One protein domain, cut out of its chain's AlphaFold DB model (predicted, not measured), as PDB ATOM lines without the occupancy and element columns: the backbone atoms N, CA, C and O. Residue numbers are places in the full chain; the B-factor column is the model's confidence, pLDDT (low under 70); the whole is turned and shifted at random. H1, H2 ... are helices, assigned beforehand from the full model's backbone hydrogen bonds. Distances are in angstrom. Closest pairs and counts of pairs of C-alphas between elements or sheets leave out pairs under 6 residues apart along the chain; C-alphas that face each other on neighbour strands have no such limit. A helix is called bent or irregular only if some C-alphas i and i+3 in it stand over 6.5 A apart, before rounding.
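AT A GLANCE: This is residues 2 to 56 of the 250 residues of an uncharacterized protein of Salvia splendens (UniProt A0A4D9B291). Picture a loose, flat zigzag of three limbs: residues 2 to 18 run out with no named element, the chain folds back at residues 15 to 20 into H1, and H2 turns away again, meeting H1 near their ends as a V. Residues 44 to 56 of H2 stick out from the body. The printed part has 55 residues with two named helices, H1 then H2, and no named strand; the class is all helix. It is only just loose, close to extended, with a radius of gyration of the C-alphas of 14.8 A, and only just flat, spanning 49 by 32 by 9 A.

IN THESE COORDINATES: Start at C-alpha 2, at (511.732, 402.467, 383.016), and go along residues 2 to 18 until you reach C-alpha 19 at (486.641, 374.494, 393.573). There H1 begins, residues 19 to 33, 21.1 A long from first to last C-alpha. H2, residues 36 to 56, measures 31.2 A and ends at C-alpha 56, at (502.944, 360.128, 408.489). It is irregular: C-alphas 37 and 40 are 7.4 A apart.

HOW THE PARTS SIT: Look at Ala 31 and Arg 39, whose C-alphas, 6.2 A apart, are the closest of H1 and H2. The two helices are close but not clearly touching, with 1 pair of C-alphas within 8 A. They run opposite ways at a steep tilt of 40 degrees. In H1 every O i to N i+4 pair is within hydrogen-bond range; in H2, 14 of 17 are.

THE WHOLE: The C-alphas of Ala 2 and Val 56, the two farthest apart, are 50.2 A from each other. The printed part has no cut, and the link from H1 to H2 is tight. The mean pLDDT of the printed part is 72.8; look for values under 70 at residues 2, 4, 11 to 12, 14, 16 and 33 to 43.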
ATOM      1  N   ALA A   2     512.756 403.174 383.783       65.12
ATOM      2  CA  ALA A   2     511.732 402.467 383.016       65.12
ATOM      3  C   ALA A   2     510.424 402.456 383.822       65.12
ATOM      4  O   ALA A   2     510.466 402.328 385.043       65.12
ATOM      5  N   ALA A   3     509.288 402.657 383.153       70.62
ATOM      6  CA  ALA A   3     507.982 402.609 383.801       70.62
ATOM      7  C   ALA A   3     507.683 401.173 384.277       70.62
ATOM      8  O   ALA A   3     508.019 400.233 383.549       70.62
ATOM      9  N   PRO A   4     507.072 400.991 385.464       66.38
ATOM     10  CA  PRO A   4     506.709 399.669 385.954       66.38
ATOM     11  C   PRO A   4     505.723 398.994 384.987       66.38
ATOM     12  O   PRO A   4     504.874 399.680 384.401       66.38
ATOM     13  N   PRO A   5     505.838 397.672 384.777       70.94
ATOM     14  CA  PRO A   5     504.933 396.949 383.898       70.94
ATOM     15  C   PRO A   5     503.491 397.025 384.433       70.94
ATOM     16  O   PRO A   5     503.279 396.997 385.645       70.94
ATOM     17  N   PRO A   6     502.482 397.129 383.551       72.19
ATOM     18  CA  PRO A   6     501.088 397.198 383.967       72.19
ATOM     19  C   PRO A   6     500.642 395.870 384.598       72.19
ATOM     20  O   PRO A   6     500.648 394.830 383.934       72.19
ATOM     21  N   VAL A   7     500.227 395.922 385.866       70.88
ATOM     22  CA  VAL A   7     499.676 394.783 386.616       70.88
ATOM     23  C   VAL A   7     498.284 394.459 386.069       70.88
ATOM     24  O   VAL A   7     497.414 395.330 385.993       70.88
ATOM     25  N   LYS A   8     498.074 393.215 385.626       76.62
ATOM     26  CA  LYS A   8     496.765 392.753 385.145       76.62
ATOM     27  C   LYS A   8     495.945 392.269 386.344       76.62
ATOM     28  O   LYS A   8     496.438 391.406 387.060       76.62
ATOM     29  N   PRO A   9     494.709 392.757 386.543       72.94
ATOM     30  CA  PRO A   9     493.872 392.296 387.644       72.94
ATOM     31  C   PRO A   9     493.571 390.801 387.501       72.94
ATOM     32  O   PRO A   9     493.239 390.336 386.403       72.94
ATOM     33  N   PHE A  10     493.674 390.064 388.608       71.50
ATOM     34  CA  PHE A  10     493.323 388.651 388.675       71.50
ATOM     35  C   PHE A  10     491.837 388.466 388.352       71.50
ATOM     36  O   PHE A  10     490.964 389.059 388.984       71.50
ATOM     37  N   LYS A  11     491.546 387.664 387.328       63.81
ATOM     38  CA  LYS A  11     490.186 387.270 386.950       63.81
ATOM     39  C   LYS A  11     490.064 385.757 387.070       63.81
ATOM     40  O   LYS A  11     490.097 385.065 386.058       63.81
ATOM     41  N   ALA A  12     489.919 385.254 388.289       69.88
ATOM     42  CA  ALA A  12     489.368 383.922 388.499       69.88
ATOM     43  C   ALA A  12     487.929 384.078 388.984       69.88
ATOM     44  O   ALA A  12     487.676 384.626 390.056       69.88
ATOM     45  N   ALA A  13     486.979 383.650 388.157       71.25
ATOM     46  CA  ALA A  13     485.614 383.466 388.615       71.25
ATOM     47  C   ALA A  13     485.594 382.189 389.460       71.25
ATOM     48  O   ALA A  13     486.010 381.135 388.981       71.25
ATOM     49  N   VAL A  14     485.147 382.290 390.711       64.44
ATOM     50  CA  VAL A  14     484.911 381.116 391.553       64.44
ATOM     51  C   VAL A  14     483.771 380.336 390.910       64.44
ATOM     52  O   VAL A  14     482.625 380.786 390.939       64.44
ATOM     53  N   ASN A  15     484.088 379.201 390.285       73.31
ATOM     54  CA  ASN A  15     483.082 378.276 389.783       73.31
ATOM     55  C   ASN A  15     482.711 377.306 390.915       73.31
ATOM     56  O   ASN A  15     483.555 376.512 391.323       73.31
ATOM     57  N   PRO A  16     481.459 377.331 391.413       69.25
ATOM     58  CA  PRO A  16     480.981 376.438 392.473       69.25
ATOM     59  C   PRO A  16     481.235 374.959 392.208       69.25
ATOM     60  O   PRO A  16     481.479 374.186 393.127       69.25
ATOM     61  N   SER A  17     481.116 374.586 390.937       84.38
ATOM     62  CA  SER A  17     481.184 373.209 390.467       84.38
ATOM     63  C   SER A  17     482.616 372.695 390.335       84.38
ATOM     64  O   SER A  17     482.797 371.496 390.165       84.38
ATOM     65  N   ASP A  18     483.614 373.582 390.416       79.88
ATOM     66  CA  ASP A  18     485.027 373.227 390.311       79.88
ATOM     67  C   ASP A  18     485.895 374.074 391.268       79.88
ATOM     68  O   ASP A  18     486.607 374.999 390.857       79.88
ATOM     69  N   PRO A  19     485.825 373.797 392.582       78.25
ATOM     70  CA  PRO A  19     486.641 374.494 393.573       78.25
ATOM     71  C   PRO A  19     488.137 374.175 393.424       78.25
ATOM     72  O   PRO A  19     488.970 375.004 393.795       78.25
ATOM     73  N   LEU A  20     488.487 373.007 392.867       77.31
ATOM     74  CA  LEU A  20     489.879 372.633 392.613       77.31
ATOM     75  C   LEU A  20     490.475 373.484 391.492       77.31
ATOM     76  O   LEU A  20     491.543 374.058 391.688       77.31
ATOM     77  N   GLY A  21     489.759 373.653 390.378       81.88
ATOM     78  CA  GLY A  21     490.194 374.517 389.282       81.88
ATOM     79  C   GLY A  21     490.356 375.980 389.706       81.88
ATOM     80  O   GLY A  21     491.240 376.679 389.209       81.88
ATOM     81  N   PHE A  22     489.569 376.461 390.678       83.38
ATOM     82  CA  PHE A  22     489.796 377.784 391.273       83.38
ATOM     83  C   PHE A  22     491.116 377.852 392.050       83.38
ATOM     84  O   PHE A  22     491.886 378.791 391.847       83.38
ATOM     85  N   LEU A  23     491.396 376.875 392.919       79.81
ATOM     86  CA  LEU A  23     492.653 376.831 393.671       79.81
ATOM     87  C   LEU A  23     493.855 376.714 392.737       79.81
ATOM     88  O   LEU A  23     494.831 377.434 392.917       79.81
ATOM     89  N   GLU A  24     493.762 375.884 391.700       81.94
ATOM     90  CA  GLU A  24     494.790 375.774 390.669       81.94
ATOM     91  C   GLU A  24     495.025 377.122 389.978       81.94
ATOM     92  O   GLU A  24     496.166 377.561 389.880       81.94
ATOM     93  N   LYS A  25     493.965 377.853 389.605       84.31
ATOM     94  CA  LYS A  25     494.068 379.210 389.036       84.31
ATOM     95  C   LYS A  25     494.687 380.224 389.996       84.31
ATOM     96  O   LYS A  25     495.416 381.110 389.549       84.31
ATOM     97  N   VAL A  26     494.380 380.133 391.290       82.25
ATOM     98  CA  VAL A  26     494.979 380.985 392.327       82.25
ATOM     99  C   VAL A  26     496.462 380.665 392.471       82.25
ATOM    100  O   VAL A  26     497.273 381.585 392.429       82.25
ATOM    101  N   PHE A  27     496.840 379.389 392.559       79.12
ATOM    102  CA  PHE A  27     498.243 378.982 392.609       79.12
ATOM    103  C   PHE A  27     498.990 379.328 391.321       79.12
ATOM    104  O   PHE A  27     500.116 379.800 391.397       79.12
ATOM    105  N   GLU A  28     498.364 379.189 390.152       80.62
ATOM    106  CA  GLU A  28     498.913 379.596 388.856       80.62
ATOM    107  C   GLU A  28     499.165 381.111 388.828       80.62
ATOM    108  O   GLU A  28     500.215 381.563 388.374       80.62
ATOM    109  N   PHE A  29     498.235 381.915 389.351       81.44
ATOM    110  CA  PHE A  29     498.394 383.364 389.442       81.44
ATOM    111  C   PHE A  29     499.465 383.777 390.448       81.44
ATOM    112  O   PHE A  29     500.326 384.584 390.100       81.44
ATOM    113  N   VAL A  30     499.469 383.186 391.645       76.56
ATOM    114  CA  VAL A  30     500.509 383.424 392.650       76.56
ATOM    115  C   VAL A  30     501.861 383.000 392.097       76.56
ATOM    116  O   VAL A  30     502.791 383.787 392.152       76.56
ATOM    117  N   ALA A  31     501.986 381.833 391.466       70.88
ATOM    118  CA  ALA A  31     503.219 381.383 390.818       70.88
ATOM    119  C   ALA A  31     503.613 382.263 389.623       70.88
ATOM    120  O   ALA A  31     504.776 382.309 389.224       70.88
ATOM    121  N   ARG A  32     502.656 382.946 388.994       73.38
ATOM    122  CA  ARG A  32     502.920 383.867 387.892       73.38
ATOM    123  C   ARG A  32     503.414 385.229 388.375       73.38
ATOM    124  O   ARG A  32     504.290 385.788 387.716       73.38
ATOM    125  N   GLU A  33     502.839 385.758 389.450       69.75
ATOM    126  CA  GLU A  33     503.239 387.032 390.062       69.75
ATOM    127  C   GLU A  33     504.464 386.903 390.966       69.75
ATOM    128  O   GLU A  33     505.305 387.802 390.984       69.75
ATOM    129  N   THR A  34     504.599 385.787 391.679       63.88
ATOM    130  CA  THR A  34     505.817 385.448 392.408       63.88
ATOM    131  C   THR A  34     506.844 384.942 391.402       63.88
ATOM    132  O   THR A  34     506.583 384.070 390.581       63.88
ATOM    133  N   ASP A  35     507.990 385.607 391.395       57.69
ATOM    134  CA  ASP A  35     509.096 385.482 390.450       57.69
ATOM    135  C   ASP A  35     509.292 384.060 389.848       57.69
ATOM    136  O   ASP A  35     509.456 383.094 390.602       57.69
ATOM    137  N   PRO A  36     509.314 383.889 388.503       54.28
ATOM    138  CA  PRO A  36     509.509 382.590 387.847       54.28
ATOM    139  C   PRO A  36     510.765 381.832 388.295       54.28
ATOM    140  O   PRO A  36     510.790 380.608 388.181       54.28
ATOM    141  N   LEU A  37     511.772 382.523 388.838       54.28
ATOM    142  CA  LEU A  37     512.986 381.903 389.373       54.28
ATOM    143  C   LEU A  37     512.756 381.103 390.672       54.28
ATOM    144  O   LEU A  37     513.629 380.340 391.069       54.28
ATOM    145  N   LYS A  38     511.581 381.215 391.313       55.22
ATOM    146  CA  LYS A  38     511.236 380.499 392.561       55.22
ATOM    147  C   LYS A  38     510.174 379.404 392.405       55.22
ATOM    148  O   LYS A  38     509.923 378.667 393.359       55.22
ATOM    149  N   ARG A  39     509.582 379.239 391.212       54.06
ATOM    150  CA  ARG A  39     508.514 378.245 390.944       54.06
ATOM    151  C   ARG A  39     508.919 376.815 391.279       54.06
ATOM    152  O   ARG A  39     508.141 376.092 391.895       54.06
ATOM    153  N   ASN A  40     510.144 376.432 390.930       55.88
ATOM    154  CA  ASN A  40     510.621 375.066 391.149       55.88
ATOM    155  C   ASN A  40     510.907 374.769 392.627       55.88
ATOM    156  O   ASN A  40     510.899 373.607 393.015       55.88
ATOM    157  N   SER A  41     511.122 375.793 393.458       61.03
ATOM    158  CA  SER A  41     511.350 375.622 394.898       61.03
ATOM    159  C   SER A  41     510.029 375.469 395.653       61.03
ATOM    160  O   SER A  41     509.856 374.512 396.405       61.03
ATOM    161  N   TYR A  42     509.055 376.352 395.398       61.31
ATOM    162  CA  TYR A  42     507.793 376.342 396.144       61.31
ATOM    163  C   TYR A  42     506.955 375.092 395.866       61.31
ATOM    164  O   TYR A  42     506.481 374.450 396.802       61.31
ATOM    165  N   VAL A  43     506.809 374.713 394.590       69.25
ATOM    166  CA  VAL A  43     506.022 373.530 394.218       69.25
ATOM    167  C   VAL A  43     506.684 372.261 394.764       69.25
ATOM    168  O   VAL A  43     506.005 371.471 395.409       69.25
ATOM    169  N   ASN A  44     508.009 372.108 394.644       73.94
ATOM    170  CA  ASN A  44     508.709 370.949 395.216       73.94
ATOM    171  C   ASN A  44     508.650 370.898 396.748       73.94
ATOM    172  O   ASN A  44     508.493 369.816 397.314       73.94
ATOM    173  N   ALA A  45     508.771 372.036 397.437       75.69
ATOM    174  CA  ALA A  45     508.671 372.083 398.893       75.69
ATOM    175  C   ALA A  45     507.261 371.713 399.374       75.69
ATOM    176  O   ALA A  45     507.112 370.984 400.357       75.69
ATOM    177  N   LEU A  46     506.227 372.179 398.666       73.19
ATOM    178  CA  LEU A  46     504.842 371.865 398.990       73.19
ATOM    179  C   LEU A  46     504.528 370.389 398.724       73.19
ATOM    180  O   LEU A  46     503.972 369.735 399.604       73.19
ATOM    181  N   THR A  47     504.950 369.842 397.579       79.75
ATOM    182  CA  THR A  47     504.786 368.416 397.254       79.75
ATOM    183  C   THR A  47     505.482 367.538 398.292       79.75
ATOM    184  O   THR A  47     504.827 366.680 398.878       79.75
ATOM    185  N   LYS A  48     506.742 367.831 398.654       79.44
ATOM    186  CA  LYS A  48     507.455 367.109 399.727       79.44
ATOM    187  C   LYS A  48     506.757 367.221 401.083       79.44
ATOM    188  O   LYS A  48     506.759 366.268 401.860       79.44
ATOM    189  N   MET A  49     506.161 368.371 401.407       80.06
ATOM    190  CA  MET A  49     505.430 368.538 402.666       80.06
ATOM    191  C   MET A  49     504.119 367.743 402.679       80.06
ATOM    192  O   MET A  49     503.767 367.174 403.713       80.06
ATOM    193  N   ILE A  50     503.401 367.701 401.554       83.69
ATOM    194  CA  ILE A  50     502.173 366.913 401.396       83.69
ATOM    195  C   ILE A  50     502.500 365.424 401.465       83.69
ATOM    196  O   ILE A  50     501.876 364.726 402.257       83.69
ATOM    197  N   GLU A  51     503.507 364.956 400.725       84.19
ATOM    198  CA  GLU A  51     503.985 363.570 400.776       84.19
ATOM    199  C   GLU A  51     504.386 363.178 402.197       84.19
ATOM    200  O   GLU A  51     503.884 362.188 402.721       84.19
ATOM    201  N   LYS A  52     505.180 364.009 402.883       80.25
ATOM    202  CA  LYS A  52     505.586 363.749 404.270       80.25
ATOM    203  C   LYS A  52     504.390 363.674 405.223       80.25
ATOM    204  O   LYS A  52     504.363 362.824 406.106       80.25
ATOM    205  N   LYS A  53     503.380 364.538 405.061       78.12
ATOM    206  CA  LYS A  53     502.151 364.479 405.874       78.12
ATOM    207  C   LYS A  53     501.285 363.266 405.539       78.12
ATOM    208  O   LYS A  53     500.642 362.724 406.434       78.12
ATOM    209  N   LEU A  54     501.256 362.852 404.278       79.44
ATOM    210  CA  LEU A  54     500.484 361.702 403.822       79.44
ATOM    211  C   LEU A  54     501.130 360.395 404.296       79.44
ATOM    212  O   LEU A  54     500.429 359.540 404.824       79.44
ATOM    213  N   GLU A  55     502.458 360.300 404.246       78.62
ATOM    214  CA  GLU A  55     503.229 359.161 404.753       78.62
ATOM    215  C   GLU A  55     503.133 359.026 406.284       78.62
ATOM    216  O   GLU A  55     502.968 357.922 406.805       78.62
ATOM    217  N   VAL A  56     503.171 360.139 407.028       76.19
ATOM    218  CA  VAL A  56     502.944 360.128 408.489       76.19
ATOM    219  C   VAL A  56     501.528 359.649 408.809       76.19
ATOM    220  O   VAL A  56     501.352 358.768 409.647       76.19
TER     221      VAL A  56